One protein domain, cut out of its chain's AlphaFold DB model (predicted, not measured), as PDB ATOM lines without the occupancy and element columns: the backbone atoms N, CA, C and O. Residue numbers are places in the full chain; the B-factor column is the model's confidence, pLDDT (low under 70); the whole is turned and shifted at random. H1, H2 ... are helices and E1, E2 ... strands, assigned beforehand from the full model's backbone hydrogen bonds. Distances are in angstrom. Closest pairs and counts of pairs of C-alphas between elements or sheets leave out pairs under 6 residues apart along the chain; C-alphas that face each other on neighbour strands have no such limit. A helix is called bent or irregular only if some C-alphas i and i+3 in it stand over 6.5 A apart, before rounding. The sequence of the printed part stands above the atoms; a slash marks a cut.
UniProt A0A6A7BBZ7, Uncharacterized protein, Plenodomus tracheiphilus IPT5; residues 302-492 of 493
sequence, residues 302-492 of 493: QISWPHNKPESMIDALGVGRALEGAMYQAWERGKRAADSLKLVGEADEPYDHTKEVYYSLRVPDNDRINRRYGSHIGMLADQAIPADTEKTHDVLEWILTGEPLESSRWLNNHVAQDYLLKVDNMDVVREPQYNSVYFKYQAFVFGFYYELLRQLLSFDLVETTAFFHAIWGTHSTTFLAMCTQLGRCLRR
ATOM      1  N   GLN A 302     268.009 249.520 171.061       55.31
ATOM      2  CA  GLN A 302     268.160 249.147 172.466       55.31
ATOM      3  C   GLN A 302     268.603 247.685 172.501       55.31
ATOM      4  O   GLN A 302     267.814 246.786 172.221       55.31
ATOM      5  N   ILE A 303     269.879 247.454 172.799       61.25
ATOM      6  CA  ILE A 303     270.469 246.116 172.822       61.25
ATOM      7  C   ILE A 303     270.541 245.648 174.272       61.25
ATOM      8  O   ILE A 303     270.966 246.404 175.148       61.25
ATOM      9  N   SER A 304     270.120 244.407 174.523       67.69
ATOM     10  CA  SER A 304     270.282 243.737 175.813       67.69
ATOM     11  C   SER A 304     271.441 242.744 175.768       67.69
ATOM     12  O   SER A 304     271.471 241.906 174.868       67.69
ATOM     13  N   TRP A 305     272.343 242.769 176.750       75.44
ATOM     14  CA  TRP A 305     273.436 241.793 176.866       75.44
ATOM     15  C   TRP A 305     273.540 241.214 178.280       75.44
ATOM     16  O   TRP A 305     273.123 241.862 179.247       75.44
ATOM     17  N   PRO A 306     274.108 240.004 178.436       78.75
ATOM     18  CA  PRO A 306     274.367 239.432 179.751       78.75
ATOM     19  C   PRO A 306     275.385 240.286 180.507       78.75
ATOM     20  O   PRO A 306     276.427 240.602 179.941       78.75
ATOM     21  N   HIS A 307     275.159 240.559 181.795       74.00
ATOM     22  CA  HIS A 307     276.074 241.314 182.669       74.00
ATOM     23  C   HIS A 307     277.571 241.004 182.435       74.00
ATOM     24  O   HIS A 307     278.405 241.899 182.359       74.00
ATOM     25  N   ASN A 308     277.912 239.720 182.283       79.81
ATOM     26  CA  ASN A 308     279.295 239.251 182.165       79.81
ATOM     27  C   ASN A 308     279.899 239.341 180.751       79.81
ATOM     28  O   ASN A 308     281.067 238.991 180.593       79.81
ATOM     29  N   LYS A 309     279.119 239.728 179.734       85.44
ATOM     30  CA  LYS A 309     279.518 239.720 178.315       85.44
ATOM     31  C   LYS A 309     279.035 240.971 177.563       85.44
ATOM     32  O   LYS A 309     278.244 240.847 176.625       85.44
ATOM     33  N   PRO A 310     279.467 242.179 177.958       84.38
ATOM     34  CA  PRO A 310     279.118 243.426 177.265       84.38
ATOM     35  C   PRO A 310     279.524 243.455 175.792       84.38
ATOM     36  O   PRO A 310     278.835 244.061 174.978       84.38
ATOM     37  N   GLU A 311     280.580 242.742 175.420       87.62
ATOM     38  CA  GLU A 311     281.029 242.630 174.038       87.62
ATOM     39  C   GLU A 311     279.987 241.989 173.105       87.62
ATOM     40  O   GLU A 311     279.992 242.286 171.914       87.62
ATOM     41  N   SER A 312     279.048 241.187 173.633       85.19
ATOM     42  CA  SER A 312     277.981 240.555 172.833       85.19
ATOM     43  C   SER A 312     277.006 241.553 172.201       85.19
ATOM     44  O   SER A 312     276.250 241.197 171.301       85.19
ATOM     45  N   MET A 313     277.057 242.834 172.590       78.94
ATOM     46  CA  MET A 313     276.346 243.893 171.869       78.94
ATOM     47  C   MET A 313     276.762 244.001 170.394       78.94
ATOM     48  O   MET A 313     275.975 244.469 169.574       78.94
ATOM     49  N   ILE A 314     277.978 243.564 170.045       84.31
ATOM     50  CA  ILE A 314     278.480 243.552 168.665       84.31
ATOM     51  C   ILE A 314     277.619 242.641 167.777       84.31
ATOM     52  O   ILE A 314     277.370 242.988 166.620       84.31
ATOM     53  N   ASP A 315     277.100 241.537 168.324       81.38
ATOM     54  CA  ASP A 315     276.293 240.555 167.586       81.38
ATOM     55  C   ASP A 315     275.008 241.186 167.026       81.38
ATOM     56  O   ASP A 315     274.559 240.864 165.926       81.38
ATOM     57  N   ALA A 316     274.441 242.148 167.755       72.62
ATOM     58  CA  ALA A 316     273.205 242.825 167.377       72.62
ATOM     59  C   ALA A 316     273.369 243.816 166.208       72.62
ATOM     60  O   ALA A 316     272.371 244.307 165.681       72.62
ATOM     61  N   LEU A 317     274.601 244.113 165.772       73.25
ATOM     62  CA  LEU A 317     274.852 245.012 164.639       73.25
ATOM     63  C   LEU A 317     274.685 244.332 163.275       73.25
ATOM     64  O   LEU A 317     274.640 245.029 162.261       73.25
ATOM     65  N   GLY A 318     274.628 242.995 163.230       70.12
ATOM     66  CA  GLY A 318     274.414 242.242 161.988       70.12
ATOM     67  C   GLY A 318     275.500 242.455 160.923       70.12
ATOM     68  O   GLY A 318     275.236 242.321 159.728       70.12
ATOM     69  N   VAL A 319     276.719 242.831 161.325       77.12
ATOM     70  CA  VAL A 319     277.847 243.026 160.403       77.12
ATOM     71  C   VAL A 319     278.414 241.682 159.929       77.12
ATOM     72  O   VAL A 319     278.233 240.647 160.560       77.12
ATOM     73  N   GLY A 320     279.129 241.669 158.801       74.00
ATOM     74  CA  GLY A 320     279.763 240.437 158.317       74.00
ATOM     75  C   GLY A 320     280.804 239.888 159.304       74.00
ATOM     76  O   GLY A 320     281.561 240.661 159.887       74.00
ATOM     77  N   ARG A 321     280.917 238.552 159.416       75.75
ATOM     78  CA  ARG A 321     281.787 237.846 160.391       75.75
ATOM     79  C   ARG A 321     283.225 238.365 160.491       75.75
ATOM     80  O   ARG A 321     283.815 238.370 161.566       75.75
ATOM     81  N   ALA A 322     283.823 238.770 159.369       83.94
ATOM     82  CA  ALA A 322     285.186 239.302 159.360       83.94
ATOM     83  C   ALA A 322     285.282 240.644 160.106       83.94
ATOM     84  O   ALA A 322     286.226 240.866 160.864       83.94
ATOM     85  N   LEU A 323     284.292 241.517 159.911       86.19
ATOM     86  CA  LEU A 323     284.204 242.798 160.602       86.19
ATOM     87  C   LEU A 323     283.795 242.600 162.061       86.19
ATOM     88  O   LEU A 323     284.411 243.195 162.933       86.19
ATOM     89  N   GLU A 324     282.844 241.709 162.328       84.06
ATOM     90  CA  GLU A 324     282.442 241.300 163.677       84.06
ATOM     91  C   GLU A 324     283.655 240.860 164.517       84.06
ATOM     92  O   GLU A 324     283.929 241.415 165.580       84.06
ATOM     93  N   GLY A 325     284.479 239.946 163.987       89.12
ATOM     94  CA  GLY A 325     285.709 239.506 164.646       89.12
ATOM     95  C   GLY A 325     286.720 240.639 164.865       89.12
ATOM     96  O   GLY A 325     287.394 240.675 165.896       89.12
ATOM     97  N   ALA A 326     286.814 241.593 163.935       92.31
ATOM     98  CA  ALA A 326     287.655 242.776 164.104       92.31
ATOM     99  C   ALA A 326     287.102 243.734 165.174       92.31
ATOM    100  O   ALA A 326     287.881 244.315 165.928       92.31
ATOM    101  N   MET A 327     285.781 243.869 165.297       92.62
ATOM    102  CA  MET A 327     285.138 244.661 166.347       92.62
ATOM    103  C   MET A 327     285.369 244.052 167.730       92.62
ATOM    104  O   MET A 327     285.736 244.779 168.649       92.62
ATOM    105  N   TYR A 328     285.260 242.728 167.871       93.88
ATOM    106  CA  TYR A 328     285.599 242.033 169.117       93.88
ATOM    107  C   TYR A 328     287.059 242.270 169.528       93.88
ATOM    108  O   TYR A 328     287.358 242.538 170.692       93.88
ATOM    109  N   GLN A 329     287.982 242.240 168.563       95.81
ATOM    110  CA  GLN A 329     289.384 242.573 168.819       95.81
ATOM    111  C   GLN A 329     289.570 244.043 169.209       95.81
ATOM    112  O   GLN A 329     290.373 244.330 170.097       95.81
ATOM    113  N   ALA A 330     288.851 244.964 168.566       96.00
ATOM    114  CA  ALA A 330     288.890 246.388 168.887       96.00
ATOM    115  C   ALA A 330     288.369 246.660 170.307       96.00
ATOM    116  O   ALA A 330     289.012 247.392 171.058       96.00
ATOM    117  N   TRP A 331     287.273 246.008 170.703       95.50
ATOM    118  CA  TRP A 331     286.708 246.068 172.052       95.50
ATOM    119  C   TRP A 331     287.702 245.600 173.117       95.50
ATOM    120  O   TRP A 331     287.999 246.325 174.066       95.50
ATOM    121  N   GLU A 332     288.283 244.410 172.939       96.06
ATOM    122  CA  GLU A 332     289.266 243.857 173.877       96.06
ATOM    123  C   GLU A 332     290.532 244.717 173.971       96.06
ATOM    124  O   GLU A 332     291.102 244.899 175.047       96.06
ATOM    125  N   ARG A 333     290.961 245.295 172.848       95.56
ATOM    126  CA  ARG A 333     292.049 246.276 172.817       95.56
ATOM    127  C   ARG A 333     291.687 247.564 173.564       95.56
ATOM    128  O   ARG A 333     292.539 248.088 174.275       95.56
ATOM    129  N   GLY A 334     290.441 248.025 173.457       94.88
ATOM    130  CA  GLY A 334     289.900 249.151 174.222       94.88
ATOM    131  C   GLY A 334     289.964 248.909 175.724       94.88
ATOM    132  O   GLY A 334     290.544 249.715 176.448       94.88
ATOM    133  N   LYS A 335     289.482 247.747 176.181       94.75
ATOM    134  CA  LYS A 335     289.565 247.346 177.594       94.75
ATOM    135  C   LYS A 335     291.002 247.361 178.106       94.75
ATOM    136  O   LYS A 335     291.289 247.978 179.122       94.75
ATOM    137  N   ARG A 336     291.940 246.761 177.362       93.38
ATOM    138  CA  ARG A 336     293.370 246.748 177.732       93.38
ATOM    139  C   ARG A 336     294.013 248.135 177.759       93.38
ATOM    140  O   ARG A 336     294.968 248.336 178.505       93.38
ATOM    141  N   ALA A 337     293.540 249.062 176.928       91.94
ATOM    142  CA  ALA A 337     294.021 250.441 176.923       91.94
ATOM    143  C   ALA A 337     293.523 251.237 178.146       91.94
ATOM    144  O   ALA A 337     294.221 252.147 178.584       91.94
ATOM    145  N   ALA A 338     292.362 250.877 178.701       92.00
ATOM    146  CA  ALA A 338     291.795 251.483 179.906       92.00
ATOM    147  C   ALA A 338     292.211 250.794 181.219       92.00
ATOM    148  O   ALA A 338     292.252 251.458 182.247       92.00
ATOM    149  N   ASP A 339     292.546 249.498 181.198       88.38
ATOM    150  CA  ASP A 339     292.876 248.676 182.382       88.38
ATOM    151  C   ASP A 339     293.998 249.266 183.260       88.38
ATOM    152  O   ASP A 339     294.018 249.126 184.481       88.38
ATOM    153  N   SER A 340     294.938 249.978 182.645       82.69
ATOM    154  CA  SER A 340     296.040 250.630 183.350       82.69
ATOM    155  C   SER A 340     295.706 252.015 183.906       82.69
ATOM    156  O   SER A 340     296.471 252.548 184.712       82.69
ATOM    157  N   LEU A 341     294.586 252.603 183.493       89.00
ATOM    158  CA  LEU A 341     294.153 253.930 183.908       89.00
ATOM    159  C   LEU A 341     293.323 253.838 185.186       89.00
ATOM    160  O   LEU A 341     292.524 252.920 185.361       89.00
ATOM    161  N   LYS A 342     293.482 254.813 186.084       87.12
ATOM    162  CA  LYS A 342     292.700 254.872 187.327       87.12
ATOM    163  C   LYS A 342     291.963 256.191 187.453       87.12
ATOM    164  O   LYS A 342     292.588 257.247 187.385       87.12
ATOM    165  N   LEU A 343     290.655 256.111 187.688       86.25
ATOM    166  CA  LEU A 343     289.842 257.255 188.094       86.25
ATOM    167  C   LEU A 343     290.007 257.471 189.597       86.25
ATOM    168  O   LEU A 343     289.732 256.574 190.394       86.25
ATOM    169  N   VAL A 344     290.474 258.654 189.982       83.50
ATOM    170  CA  VAL A 344     290.700 259.027 191.380       83.50
ATOM    171  C   VAL A 344     289.814 260.216 191.715       83.50
ATOM    172  O   VAL A 344     289.763 261.185 190.966       83.50
ATOM    173  N   GLY A 345     289.089 260.124 192.831       82.00
ATOM    174  CA  GLY A 345     288.388 261.273 193.393       82.00
ATOM    175  C   GLY A 345     289.399 262.221 194.028       82.00
ATOM    176  O   GLY A 345     290.145 261.816 194.920       82.00
ATOM    177  N   GLU A 346     289.428 263.461 193.564       79.44
ATOM    178  CA  GLU A 346     290.282 264.532 194.064       79.44
ATOM    179  C   GLU A 346     289.414 265.715 194.508       79.44
ATOM    180  O   GLU A 346     288.250 265.854 194.126       79.44
ATOM    181  N   ALA A 347     289.957 266.525 195.409       78.62
ATOM    182  CA  ALA A 347     289.289 267.700 195.938       78.62
ATOM    183  C   ALA A 347     290.340 268.753 196.286       78.62
ATOM    184  O   ALA A 347     291.401 268.427 196.824       78.62
ATOM    185  N   ASP A 348     290.027 270.015 196.006       74.88
ATOM    186  CA  ASP A 348     290.946 271.118 196.260       74.88
ATOM    187  C   ASP A 348     291.089 271.382 197.760       74.88
ATOM    188  O   ASP A 348     290.145 271.808 198.431       74.88
ATOM    189  N   GLU A 349     292.296 271.245 198.299       73.31
ATOM    190  CA  GLU A 349     292.567 271.631 199.683       73.31
ATOM    191  C   GLU A 349     292.583 273.168 199.850       73.31
ATOM    192  O   GLU A 349     292.959 273.901 198.929       73.31
ATOM    193  N   PRO A 350     292.143 273.720 200.999       72.56
ATOM    194  CA  PRO A 350     291.496 273.043 202.127       72.56
ATOM    195  C   PRO A 350     290.044 272.651 201.810       72.56
ATOM    196  O   PRO A 350     289.365 273.371 201.077       72.56
ATOM    197  N   TYR A 351     289.584 271.538 202.391       68.44
ATOM    198  CA  TYR A 351     288.215 271.033 202.249       68.44
ATOM    199  C   TYR A 351     287.208 272.037 202.832       68.44
ATOM    200  O   TYR A 351     287.188 272.270 204.041       68.44
ATOM    201  N   ASP A 352     286.377 272.629 201.975       68.19
ATOM    202  CA  ASP A 352     285.256 273.498 202.351       68.19
ATOM    203  C   ASP A 352     283.967 272.949 201.723       68.19
ATOM    204  O   ASP A 352     284.003 272.312 200.672       68.19
ATOM    205  N   HIS A 353     282.817 273.210 202.341       68.38
ATOM    206  CA  HIS A 353     281.493 272.763 201.886       68.38
ATOM    207  C   HIS A 353     281.089 273.331 200.516       68.38
ATOM    208  O   HIS A 353     280.084 272.915 199.946       68.38
ATOM    209  N   THR A 354     281.849 274.306 200.015       67.44
ATOM    210  CA  THR A 354     281.668 274.955 198.715       67.44
ATOM    211  C   THR A 354     282.473 274.300 197.591       67.44
ATOM    212  O   THR A 354     282.250 274.630 196.428       67.44
ATOM    213  N   LYS A 355     283.402 273.388 197.910       66.50
ATOM    214  CA  LYS A 355     284.286 272.747 196.934       66.50
ATOM    215  C   LYS A 355     283.770 271.363 196.557       66.50
ATOM    216  O   LYS A 355     283.529 270.520 197.418       66.50
ATOM    217  N   GLU A 356     283.607 271.141 195.259       68.56
ATOM    218  CA  GLU A 356     283.110 269.881 194.714       68.56
ATOM    219  C   GLU A 356     284.233 268.839 194.620       68.56
ATOM    220  O   GLU A 356     285.375 269.156 194.287       68.56
ATOM    221  N   VAL A 357     283.899 267.578 194.912       73.75
ATOM    222  CA  VAL A 357     284.771 266.438 194.607       73.75
ATOM    223  C   VAL A 357     284.718 266.216 193.100       73.75
ATOM    224  O   VAL A 357     283.633 266.058 192.540       73.75
ATOM    225  N   TYR A 358     285.878 266.178 192.454       77.75
ATOM    226  CA  TYR A 358     285.998 265.906 191.027       77.75
ATOM    227  C   TYR A 358     286.768 264.605 190.791       77.75
ATOM    228  O   TYR A 358     287.454 264.094 191.673       77.75
ATOM    229  N   TYR A 359     286.627 264.031 189.598       80.62
ATOM    230  CA  TYR A 359     287.389 262.850 189.201       80.62
ATOM    231  C   TYR A 359     288.528 263.263 188.278       80.62
ATOM    232  O   TYR A 359     288.283 263.899 187.255       80.62
ATOM    233  N   SER A 360     289.750 262.858 188.614       81.69
ATOM    234  CA  SER A 360     290.909 262.976 187.735       81.69
ATOM    235  C   SER A 360     291.383 261.598 187.276       81.69
ATOM    236  O   SER A 360     291.133 260.566 187.910       81.69
ATOM    237  N   LEU A 361     292.037 261.574 186.117       86.56
ATOM    238  CA  LEU A 361     292.527 260.350 185.501       86.56
ATOM    239  C   LEU A 361     294.034 260.223 185.718       86.56
ATOM    240  O   LEU A 361     294.818 261.025 185.215       86.56
ATOM    241  N   ARG A 362     294.462 259.180 186.433       84.19
ATOM    242  CA  ARG A 362     295.886 258.891 186.627       84.19
ATOM    243  C   ARG A 362     296.397 257.939 185.558       84.19
ATOM    244  O   ARG A 362     295.929 256.804 185.449       84.19
ATOM    245  N   VAL A 363     297.402 258.406 184.823       83.25
ATOM    246  CA  VAL A 363     298.109 257.649 183.788       83.25
ATOM    247  C   VAL A 363     299.444 257.154 184.354       83.25
ATOM    248  O   VAL A 363     300.249 257.980 184.794       83.25
ATOM    249  N   PRO A 364     299.718 255.838 184.360       80.81
ATOM    250  CA  PRO A 364     301.019 255.315 184.765       80.81
ATOM    251  C   PRO A 364     302.140 255.794 183.836       80.81
ATOM    252  O   PRO A 364     301.969 255.820 182.619       80.81
ATOM    253  N   ASP A 365     303.323 256.080 184.387       74.00
ATOM    254  CA  ASP A 365     304.477 256.548 183.600       74.00
ATOM    255  C   ASP A 365     304.885 255.568 182.483       74.00
ATOM    256  O   ASP A 365     305.337 255.995 181.423       74.00
ATOM    257  N   ASN A 366     304.671 254.263 182.693       76.62
ATOM    258  CA  ASN A 366     305.012 253.207 181.735       76.62
ATOM    259  C   ASN A 366     304.110 253.165 180.491       76.62
ATOM    260  O   ASN A 366     304.474 252.509 179.522       76.62
ATOM    261  N   ASP A 367     302.952 253.830 180.515       78.88
ATOM    262  CA  ASP A 367     302.004 253.850 179.393       78.88
ATOM    263  C   ASP A 367     302.070 255.153 178.581       78.88
ATOM    264  O   ASP A 367     301.276 255.355 177.655       78.88
ATOM    265  N   ARG A 368     303.031 256.029 178.903       81.19
ATOM    266  CA  ARG A 368     303.321 257.233 178.122       81.19
ATOM    267  C   ARG A 368     303.848 256.868 176.739       81.19
ATOM    268  O   ARG A 368     304.552 255.883 176.563       81.19
ATOM    269  N   ILE A 369     303.532 257.714 175.768       84.00
ATOM    270  CA  ILE A 369     303.907 257.535 174.365       84.00
ATOM    271  C   ILE A 369     305.430 257.626 174.202       84.00
ATOM    272  O   ILE A 369     306.002 258.711 174.305       84.00
ATOM    273  N   ASN A 370     306.079 256.500 173.896       83.38
ATOM    274  CA  ASN A 370     307.511 256.463 173.574       83.38
ATOM    275  C   ASN A 370     307.775 256.390 172.062       83.38
ATOM    276  O   ASN A 370     308.794 256.885 171.567       83.38
ATOM    277  N   ARG A 371     306.853 255.784 171.308       87.69
ATOM    278  CA  ARG A 371     306.909 255.654 169.848       87.69
ATOM    279  C   ARG A 371     306.355 256.895 169.134       87.69
ATOM    280  O   ARG A 371     305.461 257.578 169.618       87.69
ATOM    281  N   ARG A 372     306.880 257.193 167.938       86.88
ATOM    282  CA  ARG A 372     306.330 258.245 167.063       86.88
ATOM    283  C   ARG A 372     305.156 257.705 166.250       86.88
ATOM    284  O   ARG A 372     305.351 256.794 165.447       86.88
ATOM    285  N   TYR A 373     303.992 258.324 166.407       90.69
ATOM    286  CA  TYR A 373     302.785 258.045 165.627       90.69
ATOM    287  C   TYR A 373     302.503 259.167 164.624       90.69
ATOM    288  O   TYR A 373     302.985 260.293 164.770       90.69
ATOM    289  N   GLY A 374     301.719 258.865 163.588       87.56
ATOM    290  CA  GLY A 374     301.208 259.895 162.684       87.56
ATOM    291  C   GLY A 374     300.298 260.875 163.431       87.56
ATOM    292  O   GLY A 374     299.543 260.470 164.309       87.56
ATOM    293  N   SER A 375     300.322 262.157 163.059       88.12
ATOM    294  CA  SER A 375     299.514 263.202 163.717       88.12
ATOM    295  C   SER A 375     298.013 262.892 163.735       88.12
ATOM    296  O   SER A 375     297.326 263.205 164.699       88.12
ATOM    297  N   HIS A 376     297.511 262.220 162.698       89.31
ATOM    298  CA  HIS A 376     296.117 261.795 162.600       89.31
ATOM    299  C   HIS A 376     295.703 260.782 163.684       89.31
ATOM    300  O   HIS A 376     294.526 260.713 164.014       89.31
ATOM    301  N   ILE A 377     296.646 260.013 164.246       92.38
ATOM    302  CA  ILE A 377     296.379 259.077 165.345       92.38
ATOM    303  C   ILE A 377     296.081 259.845 166.630       92.38
ATOM    304  O   ILE A 377     295.054 259.592 167.253       92.38
ATOM    305  N   GLY A 378     296.931 260.821 166.965       89.31
ATOM    306  CA  GLY A 378     296.716 261.701 168.116       89.31
ATOM    307  C   GLY A 378     295.390 262.447 167.999       89.31
ATOM    308  O   GLY A 378     294.573 262.382 168.905       89.31
ATOM    309  N   MET A 379     295.088 263.009 166.822       89.56
ATOM    310  CA  MET A 379     293.805 263.685 166.580       89.56
ATOM    311  C   MET A 379     292.580 262.781 166.808       89.56
ATOM    312  O   MET A 379     291.554 263.255 167.288       89.56
ATOM    313  N   LEU A 380     292.662 261.492 166.460       90.75
ATOM    314  CA  LEU A 380     291.573 260.530 166.667       90.75
ATOM    315  C   LEU A 380     291.451 260.078 168.127       90.75
ATOM    316  O   LEU A 380     290.329 259.899 168.610       90.75
ATOM    317  N   ALA A 381     292.579 259.899 168.822       90.62
ATOM    318  CA  ALA A 381     292.597 259.674 170.267       90.62
ATOM    319  C   ALA A 381     291.964 260.872 170.983       90.62
ATOM    320  O   ALA A 381     291.099 260.709 171.847       90.62
ATOM    321  N   ASP A 382     292.297 262.074 170.510       88.38
ATOM    322  CA  ASP A 382     291.847 263.336 171.059       88.38
ATOM    323  C   ASP A 382     290.331 263.547 170.987       88.38
ATOM    324  O   ASP A 382     289.796 264.343 171.761       88.38
ATOM    325  N   GLN A 383     289.601 262.830 170.136       87.94
ATOM    326  CA  GLN A 383     288.146 262.967 170.105       87.94
ATOM    327  C   GLN A 383     287.488 262.325 171.328       87.94
ATOM    328  O   GLN A 383     286.681 262.976 171.987       87.94
ATOM    329  N   ALA A 384     287.853 261.085 171.664       86.56
ATOM    330  CA  ALA A 384     287.104 260.289 172.635       86.56
ATOM    331  C   ALA A 384     287.904 259.811 173.851       86.56
ATOM    332  O   ALA A 384     287.286 259.425 174.832       86.56
ATOM    333  N   ILE A 385     289.240 259.806 173.836       91.62
ATOM    334  CA  ILE A 385     290.036 259.149 174.885       91.62
ATOM    335  C   ILE A 385     290.657 260.182 175.836       91.62
ATOM    336  O   ILE A 385     291.466 260.990 175.401       91.62
ATOM    337  N   PRO A 386     290.348 260.188 177.141       88.62
ATOM    338  CA  PRO A 386     290.760 261.248 178.071       88.62
ATOM    339  C   PRO A 386     292.263 261.299 178.397       88.62
ATOM    340  O   PRO A 386     292.696 262.210 179.090       88.62
ATOM    341  N   ALA A 387     293.071 260.351 177.930       86.81
ATOM    342  CA  ALA A 387     294.516 260.380 178.127       86.81
ATOM    343  C   ALA A 387     295.271 259.777 176.947       86.81
ATOM    344  O   ALA A 387     294.900 258.732 176.410       86.81
ATOM    345  N   ASP A 388     296.393 260.407 176.626       86.50
ATOM    346  CA  ASP A 388     297.325 259.940 175.617       86.50
ATOM    347  C   ASP A 388     298.172 258.783 176.149       86.50
ATOM    348  O   ASP A 388     299.114 258.969 176.922       86.50
ATOM    349  N   THR A 389     297.839 257.567 175.713       90.12
ATOM    350  CA  THR A 389     298.611 256.359 176.025       90.12
ATOM    351  C   THR A 389     299.145 255.687 174.768       90.12
ATOM    352  O   THR A 389     298.507 255.717 173.709       90.12
ATOM    353  N   GLU A 390     300.307 255.037 174.890       90.75
ATOM    354  CA  GLU A 390     300.926 254.280 173.792       90.75
ATOM    355  C   GLU A 390     299.983 253.171 173.294       90.75
ATOM    356  O   GLU A 390     299.760 253.021 172.094       90.75
ATOM    357  N   LYS A 391     299.292 252.496 174.223       91.94
ATOM    358  CA  LYS A 391     298.276 251.476 173.915       91.94
ATOM    359  C   LYS A 391     297.123 252.026 173.074       91.94
ATOM    360  O   LYS A 391     296.705 251.371 172.128       91.94
ATOM    361  N   THR A 392     296.609 253.215 173.392       92.38
ATOM    362  CA  THR A 392     295.547 253.857 172.596       92.38
ATOM    363  C   THR A 392     296.026 254.127 171.171       92.38
ATOM    364  O   THR A 392     295.326 253.819 170.205       92.38
ATOM    365  N   HIS A 393     297.247 254.644 171.035       93.75
ATOM    366  CA  HIS A 393     297.834 254.980 169.743       93.75
ATOM    367  C   HIS A 393     298.100 253.738 168.879       93.75
ATOM    368  O   HIS A 393     297.764 253.738 167.694       93.75
ATOM    369  N   ASP A 394     298.606 252.652 169.470       93.56
ATOM    370  CA  ASP A 394     298.802 251.367 168.785       93.56
ATOM    371  C   ASP A 394     297.491 250.787 168.239       93.56
ATOM    372  O   ASP A 394     297.453 250.199 167.155       93.56
ATOM    373  N   VAL A 395     296.393 250.937 168.982       94.19
ATOM    374  CA  VAL A 395     295.087 250.422 168.559       94.19
ATOM    375  C   VAL A 395     294.519 251.249 167.417       94.19
ATOM    376  O   VAL A 395     294.023 250.674 166.453       94.19
ATOM    377  N   LEU A 396     294.636 252.574 167.473       94.50
ATOM    378  CA  LEU A 396     294.195 253.454 166.393       94.50
ATOM    379  C   LEU A 396     295.017 253.256 165.108       94.50
ATOM    380  O   LEU A 396     294.438 253.224 164.021       94.50
ATOM    381  N   GLU A 397     296.333 253.044 165.214       94.69
ATOM    382  CA  GLU A 397     297.184 252.680 164.069       94.69
ATOM    383  C   GLU A 397     296.728 251.344 163.454       94.69
ATOM    384  O   GLU A 397     296.577 251.224 162.234       94.69
ATOM    385  N   TRP A 398     296.413 250.355 164.297       95.56
ATOM    386  CA  TRP A 398     295.869 249.070 163.856       95.56
ATOM    387  C   TRP A 398     294.486 249.202 163.194       95.56
ATOM    388  O   TRP A 398     294.257 248.585 162.155       95.56
ATOM    389  N   ILE A 399     293.579 250.030 163.730       95.06
ATOM    390  CA  ILE A 399     292.240 250.255 163.155       95.06
ATOM    391  C   ILE A 399     292.335 250.790 161.723       95.06
ATOM    392  O   ILE A 399     291.547 250.370 160.873       95.06
ATOM    393  N   LEU A 400     293.298 251.676 161.451       93.38
ATOM    394  CA  LEU A 400     293.521 252.280 160.134       93.38
ATOM    395  C   LEU A 400     294.341 251.399 159.180       93.38
ATOM    396  O   LEU A 400     294.415 251.686 157.985       93.38
ATOM    397  N   THR A 401     294.957 250.324 159.673       91.25
ATOM    398  CA  THR A 401     295.775 249.439 158.839       91.25
ATOM    399  C   THR A 401     294.897 248.704 157.825       91.25
ATOM    400  O   THR A 401     293.972 247.982 158.192       91.25
ATOM    401  N   GLY A 402     295.209 248.866 156.536       85.38
ATOM    402  CA  GLY A 402     294.472 248.229 155.438       85.38
ATOM    403  C   GLY A 402     293.164 248.928 155.048       85.38
ATOM    404  O   GLY A 402     292.462 248.429 154.172       85.38
ATOM    405  N   GLU A 403     292.847 250.071 155.659       91.88
ATOM    406  CA  GLU A 403     291.694 250.902 155.302       91.88
ATOM    407  C   GLU A 403     292.045 251.909 154.185       91.88
ATOM    408  O   GLU A 403     293.226 252.183 153.943       91.88
ATOM    409  N   PRO A 404     291.044 252.494 153.494       90.00
ATOM    410  CA  PRO A 404     291.280 253.561 152.523       90.00
ATOM    411  C   PRO A 404     292.132 254.721 153.077       90.00
ATOM    412  O   PRO A 404     292.012 255.103 154.238       90.00
ATOM    413  N   LEU A 405     292.955 255.346 152.227       85.19
ATOM    414  CA  LEU A 405     293.847 256.462 152.608       85.19
ATOM    415  C   LEU A 405     293.111 257.639 153.272       85.19
ATOM    416  O   LEU A 405     293.660 258.308 154.146       85.19
ATOM    417  N   GLU A 406     291.865 257.884 152.871       89.81
ATOM    418  CA  GLU A 406     291.041 258.978 153.390       89.81
ATOM    419  C   GLU A 406     290.303 258.623 154.691       89.81
ATOM    420  O   GLU A 406     289.712 259.509 155.310       89.81
ATOM    421  N   SER A 407     290.371 257.366 155.147       90.06
ATOM    422  CA  SER A 407     289.637 256.874 156.319       90.06
ATOM    423  C   SER A 407     289.955 257.641 157.595       90.06
ATOM    424  O   SER A 407     289.060 257.878 158.395       90.06
ATOM    425  N   SER A 408     291.203 258.076 157.789       90.00
ATOM    426  CA  SER A 408     291.601 258.838 158.981       90.00
ATOM    427  C   SER A 408     290.938 260.217 159.031       90.00
ATOM    428  O   SER A 408     290.385 260.610 160.058       90.00
ATOM    429  N   ARG A 409     290.940 260.936 157.902       90.06
ATOM    430  CA  ARG A 409     290.304 262.252 157.763       90.06
ATOM    431  C   ARG A 409     288.788 262.137 157.847       90.06
ATOM    432  O   ARG A 409     288.156 262.947 158.521       90.06
ATOM    433  N   TRP A 410     288.224 261.139 157.170       90.44
ATOM    434  CA  TRP A 410     286.800 260.852 157.213       90.44
ATOM    435  C   TRP A 410     286.357 260.566 158.647       90.44
ATOM    436  O   TRP A 410     285.482 261.262 159.159       90.44
ATOM    437  N   LEU A 411     287.022 259.629 159.329       89.50
ATOM    438  CA  LEU A 411     286.672 259.228 160.688       89.50
ATOM    439  C   LEU A 411     286.753 260.415 161.645       89.50
ATOM    440  O   LEU A 411     285.801 260.657 162.374       89.50
ATOM    441  N   ASN A 412     287.825 261.209 161.582       89.62
ATOM    442  CA  ASN A 412     287.987 262.380 162.446       89.62
ATOM    443  C   ASN A 412     286.833 263.390 162.304       89.62
ATOM    444  O   ASN A 412     286.395 263.962 163.297       89.62
ATOM    445  N   ASN A 413     286.300 263.583 161.093       86.88
ATOM    446  CA  ASN A 413     285.151 264.463 160.873       86.88
ATOM    447  C   ASN A 413     283.834 263.861 161.391       86.88
ATOM    448  O   ASN A 413     282.967 264.605 161.839       86.88
ATOM    449  N   HIS A 414     283.689 262.535 161.326       84.38
ATOM    450  CA  HIS A 414     282.451 261.822 161.663       84.38
ATOM    451  C   HIS A 414     282.364 261.398 163.136       84.38
ATOM    452  O   HIS A 414     281.288 261.030 163.597       84.38
ATOM    453  N   VAL A 415     283.467 261.475 163.887       85.38
ATOM    454  CA  VAL A 415     283.507 261.222 165.342       85.38
ATOM    455  C   VAL A 415     283.716 262.496 166.164       85.38
ATOM    456  O   VAL A 415     283.771 262.446 167.389       85.38
ATOM    457  N   ALA A 416     283.802 263.657 165.510       83.81
ATOM    458  CA  ALA A 416     283.817 264.942 166.193       83.81
ATOM    459  C   ALA A 416     282.469 265.204 166.886       83.81
ATOM    460  O   ALA A 416     281.409 264.961 166.307       83.81
ATOM    461  N   GLN A 417     282.501 265.770 168.099       76.88
ATOM    462  CA  GLN A 417     281.292 266.062 168.885       76.88
ATOM    463  C   GLN A 417     280.240 266.854 168.086       76.88
ATOM    464  O   GLN A 417     279.060 266.513 168.120       76.88
ATOM    465  N   ASP A 418     280.673 267.856 167.316       76.62
ATOM    466  CA  ASP A 418     279.791 268.704 166.504       76.62
ATOM    467  C   ASP A 418     279.076 267.938 165.391       76.62
ATOM    468  O   ASP A 418     278.036 268.382 164.921       76.62
ATOM    469  N   TYR A 419     279.646 266.821 164.934       78.75
ATOM    470  CA  TYR A 419     279.006 265.923 163.981       78.75
ATOM    471  C   TYR A 419     278.061 264.960 164.705       78.75
ATOM    472  O   TYR A 419     276.910 264.818 164.302       78.75
ATOM    473  N   LEU A 420     278.526 264.354 165.802       73.50
ATOM    474  CA  LEU A 420     277.779 263.347 166.557       73.50
ATOM    475  C   LEU A 420     276.498 263.894 167.214       73.50
ATOM    476  O   LEU A 420     275.545 263.136 167.377       73.50
ATOM    477  N   LEU A 421     276.468 265.184 167.578       69.50
ATOM    478  CA  LEU A 421     275.315 265.858 168.196       69.50
ATOM    479  C   LEU A 421     274.321 266.468 167.192       69.50
ATOM    480  O   LEU A 421     273.342 267.093 167.613       69.50
ATOM    481  N   LYS A 422     274.543 266.340 165.877       66.25
ATOM    482  CA  LYS A 422     273.581 266.854 164.891       66.25
ATOM    483  C   LYS A 422     272.291 266.041 164.975       66.25
ATOM    484  O   LYS A 422     272.302 264.837 164.760       66.25
ATOM    485  N   VAL A 423     271.184 266.721 165.272       46.84
ATOM    486  CA  VAL A 423     269.828 266.158 165.213       46.84
ATOM    487  C   VAL A 423     269.558 265.704 163.774       46.84
ATOM    488  O   VAL A 423     269.776 266.498 162.857       46.84
ATOM    489  N   ASP A 424     269.124 264.449 163.603       48.59
ATOM    490  CA  ASP A 424     268.819 263.732 162.348       48.59
ATOM    491  C   ASP A 424     267.874 264.503 161.399       48.59
ATOM    492  O   ASP A 424     266.711 264.154 161.212       48.59
ATOM    493  N   ASN A 425     268.371 265.564 160.769       37.44
ATOM    494  CA  ASN A 425     267.640 266.344 159.769       37.44
ATOM    495  C   ASN A 425     268.181 266.146 158.352       37.44
ATOM    496  O   ASN A 425     267.663 266.757 157.422       37.44
ATOM    497  N   MET A 426     269.218 265.331 158.157       37.66
ATOM    498  CA  MET A 426     269.814 265.126 156.840       37.66
ATOM    499  C   MET A 426     270.046 263.647 156.579       37.66
ATOM    500  O   MET A 426     270.650 262.959 157.396       37.66
ATOM    501  N   ASP A 427     269.595 263.196 155.408       41.41
ATOM    502  CA  ASP A 427     270.009 261.955 154.763       41.41
ATOM    503  C   ASP A 427     271.547 261.895 154.731       41.41
ATOM    504  O   ASP A 427     272.182 262.397 153.800       41.41
ATOM    505  N   VAL A 428     272.175 261.325 155.765       52.69
ATOM    506  CA  VAL A 428     273.622 261.098 155.779       52.69
ATOM    507  C   VAL A 428     273.912 260.100 154.665       52.69
ATOM    508  O   VAL A 428     273.590 258.912 154.762       52.69
ATOM    509  N   VAL A 429     274.479 260.608 153.570       49.28
ATOM    510  CA  VAL A 429     274.912 259.807 152.428       49.28
ATOM    511  C   VAL A 429     275.907 258.774 152.947       49.28
ATOM    512  O   VAL A 429     276.985 259.107 153.429       49.28
ATOM    513  N   ARG A 430     275.500 257.502 152.905       56.22
ATOM    514  CA  ARG A 430     276.324 256.384 153.357       56.22
ATOM    515  C   ARG A 430     277.511 256.235 152.423       56.22
ATOM    516  O   ARG A 430     277.328 256.006 151.229       56.22
ATOM    517  N   GLU A 431     278.706 256.267 152.989       73.81
ATOM    518  CA  GLU A 431     279.936 255.903 152.298       73.81
ATOM    519  C   GLU A 431     280.365 254.514 152.802       73.81
ATOM    520  O   GLU A 431     281.163 254.408 153.734       73.81
ATOM    521  N   PRO A 432     279.810 253.418 152.235       75.56
ATOM    522  CA  PRO A 432     279.969 252.057 152.763       75.56
ATOM    523  C   PRO A 432     281.431 251.608 152.884       75.56
ATOM    524  O   PRO A 432     281.741 250.726 153.683       75.56
ATOM    525  N   GLN A 433     282.331 252.246 152.134       82.88
ATOM    526  CA  GLN A 433     283.777 252.051 152.201       82.88
ATOM    527  C   GLN A 433     284.406 252.405 153.562       82.88
ATOM    528  O   GLN A 433     285.472 251.883 153.866       82.88
ATOM    529  N   TYR A 434     283.758 253.230 154.395       87.62
ATOM    530  CA  TYR A 434     284.267 253.624 155.718       87.62
ATOM    531  C   TYR A 434     283.537 252.953 156.894       87.62
ATOM    532  O   TYR A 434     283.891 253.165 158.053       87.62
ATOM    533  N   ASN A 435     282.558 252.083 156.628       84.25
ATOM    534  CA  ASN A 435     281.829 251.378 157.688       84.25
ATOM    535  C   ASN A 435     282.768 250.531 158.560       84.25
ATOM    536  O   ASN A 435     282.629 250.497 159.781       84.25
ATOM    537  N   SER A 436     283.753 249.876 157.935       89.56
ATOM    538  CA  SER A 436     284.745 249.050 158.630       89.56
ATOM    539  C   SER A 436     285.516 249.857 159.678       89.56
ATOM    540  O   SER A 436     285.573 249.473 160.851       89.56
ATOM    541  N   VAL A 437     286.074 251.007 159.280       92.00
ATOM    542  CA  VAL A 437     286.857 251.857 160.183       92.00
ATOM    543  C   VAL A 437     285.991 252.460 161.294       92.00
ATOM    544  O   VAL A 437     286.414 252.478 162.451       92.00
ATOM    545  N   TYR A 438     284.760 252.873 160.975       89.69
ATOM    546  CA  TYR A 438     283.828 253.447 161.946       89.69
ATOM    547  C   TYR A 438     283.445 252.446 163.041       89.69
ATOM    548  O   TYR A 438     283.571 252.742 164.228       89.69
ATOM    549  N   PHE A 439     283.045 251.231 162.658       89.38
ATOM    550  CA  PHE A 439     282.611 250.217 163.616       89.38
ATOM    551  C   PHE A 439     283.745 249.710 164.503       89.38
ATOM    552  O   PHE A 439     283.551 249.534 165.708       89.38
ATOM    553  N   LYS A 440     284.950 249.542 163.946       93.44
ATOM    554  CA  LYS A 440     286.142 249.231 164.745       93.44
ATOM    555  C   LYS A 440     286.435 250.333 165.769       93.44
ATOM    556  O   LYS A 440     286.706 250.016 166.924       93.44
ATOM    557  N   TYR A 441     286.348 251.606 165.375       93.12
ATOM    558  CA  TYR A 441     286.552 252.737 166.287       93.12
ATOM    559  C   TYR A 441     285.492 252.787 167.394       93.12
ATOM    560  O   TYR A 441     285.834 252.920 168.566       93.12
ATOM    561  N   GLN A 442     284.216 252.608 167.047       90.19
ATOM    562  CA  GLN A 442     283.120 252.589 168.016       90.19
ATOM    563  C   GLN A 442     283.295 251.467 169.054       90.19
ATOM    564  O   GLN A 442     283.238 251.729 170.254       90.19
ATOM    565  N   ALA A 443     283.585 250.239 168.606       92.19
ATOM    566  CA  ALA A 443     283.829 249.105 169.500       92.19
ATOM    567  C   ALA A 443     285.040 249.337 170.418       92.19
ATOM    568  O   ALA A 443     284.985 249.009 171.602       92.19
ATOM    569  N   PHE A 444     286.108 249.949 169.895       95.25
ATOM    570  CA  PHE A 444     287.270 250.349 170.686       95.25
ATOM    571  C   PHE A 444     286.907 251.338 171.802       95.25
ATOM    572  O   PHE A 444     287.220 251.083 172.965       95.25
ATOM    573  N   VAL A 445     286.215 252.435 171.471       92.94
ATOM    574  CA  VAL A 445     285.831 253.464 172.452       92.94
ATOM    575  C   VAL A 445     284.905 252.882 173.520       92.94
ATOM    576  O   VAL A 445     285.074 253.163 174.704       92.94
ATOM    577  N   PHE A 446     283.952 252.035 173.139       90.88
ATOM    578  CA  PHE A 446     283.009 251.467 174.102       90.88
ATOM    579  C   PHE A 446     283.679 250.458 175.035       90.88
ATOM    580  O   PHE A 446     283.453 250.517 176.243       90.88
ATOM    581  N   GLY A 447     284.564 249.601 174.514       92.12
ATOM    582  CA  GLY A 447     285.371 248.707 175.344       92.12
ATOM    583  C   GLY A 447     286.268 249.476 176.319       92.12
ATOM    584  O   GLY A 447     286.377 249.099 177.484       92.12
ATOM    585  N   PHE A 448     286.851 250.593 175.871       94.00
ATOM    586  CA  PHE A 448     287.646 251.487 176.716       94.00
ATOM    587  C   PHE A 448     286.823 252.064 177.876       94.00
ATOM    588  O   PHE A 448     287.197 251.915 179.038       94.00
ATOM    589  N   TYR A 449     285.677 252.686 177.584       91.56
ATOM    590  CA  TYR A 449     284.841 253.295 178.622       91.56
ATOM    591  C   TYR A 449     284.198 252.277 179.553       91.56
ATOM    592  O   TYR A 449     284.031 252.571 180.736       91.56
ATOM    593  N   TYR A 450     283.871 251.086 179.048       89.81
ATOM    594  CA  TYR A 450     283.366 250.006 179.882       89.81
ATOM    595  C   TYR A 450     284.374 249.639 180.976       89.81
ATOM    596  O   TYR A 450     284.011 249.635 182.148       89.81
ATOM    597  N   GLU A 451     285.641 249.390 180.624       91.81
ATOM    598  CA  GLU A 451     286.661 249.031 181.621       91.81
ATOM    599  C   GLU A 451     287.027 250.213 182.527       91.81
ATOM    600  O   GLU A 451     287.188 250.038 183.734       91.81
ATOM    601  N   LEU A 452     287.089 251.430 181.978       90.50
ATOM    602  CA  LEU A 452     287.387 252.628 182.761       90.50
ATOM    603  C   LEU A 452     286.331 252.866 183.855       90.50
ATOM    604  O   LEU A 452     286.670 253.064 185.022       90.50
ATOM    605  N   LEU A 453     285.047 252.826 183.487       88.81
ATOM    606  CA  LEU A 453     283.937 253.089 184.406       88.81
ATOM    607  C   LEU A 453     283.623 251.908 185.318       88.81
ATOM    608  O   LEU A 453     283.031 252.112 186.374       88.81
ATOM    609  N   ARG A 454     284.057 250.690 184.974       86.62
ATOM    610  CA  ARG A 454     283.902 249.502 185.823       86.62
ATOM    611  C   ARG A 454     284.427 249.716 187.242       86.62
ATOM    612  O   ARG A 454     283.875 249.153 188.177       86.62
ATOM    613  N   GLN A 455     285.442 250.563 187.408       84.12
ATOM    614  CA  GLN A 455     286.014 250.926 188.709       84.12
ATOM    615  C   GLN A 455     285.035 251.693 189.618       84.12
ATOM    616  O   GLN A 455     285.218 251.706 190.833       84.12
ATOM    617  N   LEU A 456     284.007 252.327 189.046       82.69
ATOM    618  CA  LEU A 456     282.983 253.101 189.758       82.69
ATOM    619  C   LEU A 456     281.676 252.322 189.967       82.69
ATOM    620  O   LEU A 456     280.796 252.781 190.694       82.69
ATOM    621  N   LEU A 457     281.521 251.169 189.313       82.19
ATOM    622  CA  LEU A 457     280.291 250.386 189.342       82.19
ATOM    623  C   LEU A 457     280.380 249.297 190.419       82.19
ATOM    624  O   LEU A 457     281.313 248.497 190.427       82.19
ATOM    625  N   SER A 458     279.380 249.236 191.306       80.00
ATOM    626  CA  SER A 458     279.160 248.082 192.186       80.00
ATOM    627  C   SER A 458     278.065 247.197 191.600       80.00
ATOM    628  O   SER A 458     276.974 247.663 191.268       80.00
ATOM    629  N   PHE A 459     278.370 245.904 191.504       80.94
ATOM    630  CA  PHE A 459     277.441 244.868 191.060       80.94
ATOM    631  C   PHE A 459     276.988 243.964 192.215       80.94
ATOM    632  O   PHE A 459     276.396 242.918 191.977       80.94
ATOM    633  N   ASP A 460     277.226 244.363 193.469       82.19
ATOM    634  CA  ASP A 460     276.980 243.520 194.652       82.19
ATOM    635  C   ASP A 460     275.500 243.137 194.826       82.19
ATOM    636  O   ASP A 460     275.178 242.111 195.420       82.19
ATOM    637  N   LEU A 461     274.596 243.963 194.293       81.56
ATOM    638  CA  LEU A 461     273.145 243.755 194.323       81.56
ATOM    639  C   LEU A 461     272.572 243.292 192.974       81.56
ATOM    640  O   LEU A 461     271.353 243.230 192.819       81.56
ATOM    641  N   VAL A 462     273.425 243.001 191.990       78.31
ATOM    642  CA  VAL A 462     273.004 242.591 190.649       78.31
ATOM    643  C   VAL A 462     273.085 241.074 190.530       78.31
ATOM    644  O   VAL A 462     274.115 240.461 190.804       78.31
ATOM    645  N   GLU A 463     271.987 240.447 190.106       77.62
ATOM    646  CA  GLU A 463     271.968 239.008 189.850       77.62
ATOM    647  C   GLU A 463     272.954 238.638 188.732       77.62
ATOM    648  O   GLU A 463     273.055 239.316 187.712       77.62
ATOM    649  N   THR A 464     273.646 237.507 188.868       74.75
ATOM    650  CA  THR A 464     274.622 237.038 187.866       74.75
ATOM    651  C   THR A 464     273.996 236.712 186.505       74.75
ATOM    652  O   THR A 464     274.704 236.647 185.499       74.75
ATOM    653  N   THR A 465     272.674 236.522 186.471       76.12
ATOM    654  CA  THR A 465     271.848 236.313 185.275       76.12
ATOM    655  C   THR A 465     271.200 237.594 184.747       76.12
ATOM    656  O   THR A 465     270.400 237.520 183.816       76.12
ATOM    657  N   ALA A 466     271.499 238.756 185.335       75.12
ATOM    658  CA  ALA A 466     270.923 240.021 184.906       75.12
ATOM    659  C   ALA A 466     271.384 240.406 183.493       75.12
ATOM    660  O   ALA A 466     272.523 240.151 183.083       75.12
ATOM    661  N   PHE A 467     270.477 241.059 182.772       75.75
ATOM    662  CA  PHE A 467     270.744 241.674 181.480       75.75
ATOM    663  C   PHE A 467     270.777 243.191 181.637       75.75
ATOM    664  O   PHE A 467     269.966 243.771 182.363       75.75
ATOM    665  N   PHE A 468     271.711 243.824 180.939       73.38
ATOM    666  CA  PHE A 468     271.814 245.275 180.866       73.38
ATOM    667  C   PHE A 468     271.345 245.782 179.513       73.38
ATOM    668  O   PHE A 468     271.412 245.054 178.529       73.38
ATOM    669  N   HIS A 469     270.860 247.024 179.496       67.00
ATOM    670  CA  HIS A 469     270.372 247.703 178.301       67.00
ATOM    671  C   HIS A 469     271.251 248.922 178.007       67.00
ATOM    672  O   HIS A 469     271.579 249.686 178.914       67.00
ATOM    673  N   ALA A 470     271.595 249.125 176.742       64.12
ATOM    674  CA  ALA A 470     272.273 250.312 176.228       64.12
ATOM    675  C   ALA A 470     271.842 250.567 174.795       64.12
ATOM    676  O   ALA A 470     271.232 249.739 174.118       64.12
ATOM    677  N   ILE A 471     272.188 251.771 174.369       64.38
ATOM    678  CA  ILE A 471     271.881 252.315 173.067       64.38
ATOM    679  C   ILE A 471     273.134 252.165 172.203       64.38
ATOM    680  O   ILE A 471     274.045 252.992 172.258       64.38
ATOM    681  N   TRP A 472     273.174 251.118 171.386       67.81
ATOM    682  CA  TRP A 472     274.196 250.923 170.361       67.81
ATOM    683  C   TRP A 472     273.482 250.490 169.079       67.81
ATOM    684  O   TRP A 472     272.583 249.665 169.079       67.81
ATOM    685  N   GLY A 473     273.806 251.126 167.963       61.28
ATOM    686  CA  GLY A 473     273.294 250.738 166.658       61.28
ATOM    687  C   GLY A 473     274.252 251.171 165.566       61.28
ATOM    688  O   GLY A 473     275.154 251.978 165.809       61.28
ATOM    689  N   THR A 474     274.005 250.672 164.360       57.47
ATOM    690  CA  THR A 474     274.800 250.936 163.151       57.47
ATOM    691  C   THR A 474     274.925 252.427 162.811       57.47
ATOM    692  O   THR A 474     275.874 252.833 162.145       57.47
ATOM    693  N   HIS A 475     274.004 253.245 163.325       54.31
ATOM    694  CA  HIS A 475     273.943 254.698 163.138       54.31
ATOM    695  C   HIS A 475     273.835 255.478 164.453       54.31
ATOM    696  O   HIS A 475     273.651 256.689 164.440       54.31
ATOM    697  N   SER A 476     273.955 254.801 165.600       58.19
ATOM    698  CA  SER A 476     273.882 255.473 166.895       58.19
ATOM    699  C   SER A 476     275.158 256.267 167.148       58.19
ATOM    700  O   SER A 476     276.206 255.693 167.462       58.19
ATOM    701  N   THR A 477     275.067 257.589 167.033       70.44
ATOM    702  CA  THR A 477     276.116 258.521 167.461       70.44
ATOM    703  C   THR A 477     275.990 258.878 168.938       70.44
ATOM    704  O   THR A 477     276.963 259.334 169.523       70.44
ATOM    705  N   THR A 478     274.837 258.627 169.569       70.12
ATOM    706  CA  THR A 478     274.505 259.087 170.927       70.12
ATOM    707  C   THR A 478     275.508 258.627 171.978       70.12
ATOM    708  O   THR A 478     276.067 259.451 172.697       70.12
ATOM    709  N   PHE A 479     275.776 257.321 172.067       74.50
ATOM    710  CA  PHE A 479     276.695 256.815 173.089       74.50
ATOM    711  C   PHE A 479     278.144 257.235 172.799       74.50
ATOM    712  O   PHE A 479     278.866 257.633 173.708       74.50
ATOM    713  N   LEU A 480     278.539 257.278 171.521       81.75
ATOM    714  CA  LEU A 480     279.847 257.802 171.121       81.75
ATOM    715  C   LEU A 480     279.988 259.299 171.444       81.75
ATOM    716  O   LEU A 480     281.054 259.725 171.881       81.75
ATOM    717  N   ALA A 481     278.919 260.086 171.305       81.69
ATOM    718  CA  ALA A 481     278.876 261.496 171.683       81.69
ATOM    719  C   ALA A 481     279.038 261.671 173.197       81.69
ATOM    720  O   ALA A 481     279.805 262.526 173.630       81.69
ATOM    721  N   MET A 482     278.368 260.832 173.995       82.19
ATOM    722  CA  MET A 482     278.504 260.825 175.455       82.19
ATOM    723  C   MET A 482     279.930 260.466 175.884       82.19
ATOM    724  O   MET A 482     280.503 261.167 176.714       82.19
ATOM    725  N   CYS A 483     280.530 259.433 175.284       86.81
ATOM    726  CA  CYS A 483     281.936 259.082 175.497       86.81
ATOM    727  C   CYS A 483     282.864 260.248 175.131       86.81
ATOM    728  O   CYS A 483     283.687 260.651 175.941       86.81
ATOM    729  N   THR A 484     282.674 260.855 173.958       85.25
ATOM    730  CA  THR A 484     283.438 262.026 173.486       85.25
ATOM    731  C   THR A 484     283.335 263.197 174.467       85.25
ATOM    732  O   THR A 484     284.339 263.802 174.840       85.25
ATOM    733  N   GLN A 485     282.127 263.501 174.943       85.25
ATOM    734  CA  GLN A 485     281.891 264.562 175.917       85.25
ATOM    735  C   GLN A 485     282.547 264.250 177.267       85.25
ATOM    736  O   GLN A 485     283.213 265.114 177.832       85.25
ATOM    737  N   LEU A 486     282.407 263.020 177.766       85.62
ATOM    738  CA  LEU A 486     283.039 262.584 179.009       85.62
ATOM    739  C   LEU A 486     284.568 262.625 178.904       85.62
ATOM    740  O   LEU A 486     285.230 263.079 179.833       85.62
ATOM    741  N   GLY A 487     285.128 262.204 177.769       86.75
ATOM    742  CA  GLY A 487     286.560 262.264 177.482       86.75
ATOM    743  C   GLY A 487     287.097 263.685 177.559       86.75
ATOM    744  O   GLY A 487     288.097 263.919 178.228       86.75
ATOM    745  N   ARG A 488     286.378 264.648 176.968       83.81
ATOM    746  CA  ARG A 488     286.698 266.080 177.066       83.81
ATOM    747  C   ARG A 488     286.582 266.613 178.495       83.81
ATOM    748  O   ARG A 488     287.434 267.389 178.911       83.81
ATOM    749  N   CYS A 489     285.563 266.199 179.253       82.38
ATOM    750  CA  CYS A 489     285.408 266.603 180.655       82.38
ATOM    751  C   CYS A 489     286.551 266.088 181.535       82.38
ATOM    752  O   CYS A 489     287.058 266.839 182.360       82.38
ATOM    753  N   LEU A 490     286.970 264.834 181.344       82.81
ATOM    754  CA  LEU A 490     288.086 264.229 182.076       82.81
ATOM    755  C   LEU A 490     289.456 264.764 181.632       82.81
ATOM    756  O   LEU A 490     290.424 264.601 182.366       82.81
ATOM    757  N   ARG A 491     289.536 265.398 180.454       79.94
ATOM    758  CA  ARG A 491     290.746 266.064 179.957       79.94
ATOM    759  C   ARG A 491     290.955 267.479 180.493       79.94
ATOM    760  O   ARG A 491     291.954 268.084 180.121       79.94
ATOM    761  N   ARG A 492     290.028 268.032 181.286       57.06
ATOM    762  CA  ARG A 492     290.152 269.410 181.785       57.06
ATOM    763  C   ARG A 492     291.395 269.577 182.670       57.06
ATOM    764  O   ARG A 492     291.418 269.047 183.775       57.06
TER     765      ARG A 492
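AT A GLANCE: This is residues 302 to 492 of the 493 residues of an uncharacterized protein of Plenodomus tracheiphilus IPT5 (UniProt A0A6A7BBZ7). A compact helical body is built round the long helix H7, with H2 and H4 along it in a triangle and H3, H5 and H8 packed on from other directions. The E2-E3 hairpin reaches out from one end of this body, with residues 349 to 354 sticking out at its tip, and a small two-stranded ribbon, E1 with E4, sits at another side next to H1. The 191 printed residues run E1 H1 H2 E2 E3 H3 H4 H5 H6 H7 E4 H8, eight named helices and four named strands in two antiparallel pairs, mostly helix. The radius of gyration of the C-alphas is 17.4 A, and they span 54 by 44 by 36 A.

IN THESE COORDINATES: E1, residues 302 to 306, begins at C-alpha 302 (268.160, 249.147, 172.466). H1 is residues 310 to 317, and H2, residues 321 to 338, is 25.8 A long. E2 is residues 342 to 346 and E3 358 to 362. H3 is residues 375 to 384, H4 390 to 400, H5 407 to 414 and H6 417 to 420. H7, residues 432 to 454, runs 33.4 A from (279.969, 252.057, 152.763); it is irregular, C-alphas 433 and 436 being 7.2 A apart. E4 is residues 467 to 472. H8, residues 478 to 490, is 18.3 A long and ends at (288.086, 264.229, 182.076).

HOW THE PARTS SIT: H7 is the hub, touching H2, H4, H5 and H8. H2, H4 and H7 form an up and down bundle, each running against the one before it in the chain. The closest C-alphas of H2 and H7, Gly 334 and Phe 448, are 4.1 A apart, at a tilt of 35.3 degrees, only just steep, the same way. H7 touches H4 with residues 437 to 441 alone, at a shallow tilt of 23 degrees, opposite ways; Ile 399 and Val 437 have the closest C-alphas, 6.4 A. H3 touches H8 about perpendicular, at 79 degrees, the C-alphas of Ala 384 and Thr 484 being closest at 4.1 A. H6 touches H8. H1 and H2 are a helical hairpin. N 344 and O 360 of E2 and E3 are 2.9 A apart, N 303 and O 470 of E1 and E4 3.0 A, both within hydrogen-bond range. Every O i to N i+4 pair is within range in H2, H4, H5 and H8, but 5 of 6 in H3, 17 of 19 in H7 and 0 of 4 in H1, where 5 of 5 O i to N i+3 pairs are; H6 is too short for an i+4 pair.

THE WHOLE: The C-alphas farthest apart, Gly 320 and Pro 350, are 55.9 A apart. The printed part has no cut. The long links are E2 to E3, E3 to H3, H6 to H7 and H7 to E4. Mean pLDDT of the printed part is 81.5; residues 302 to 304, 351 to 356, 421 to 430, 469 to 476 and 492 are under 70.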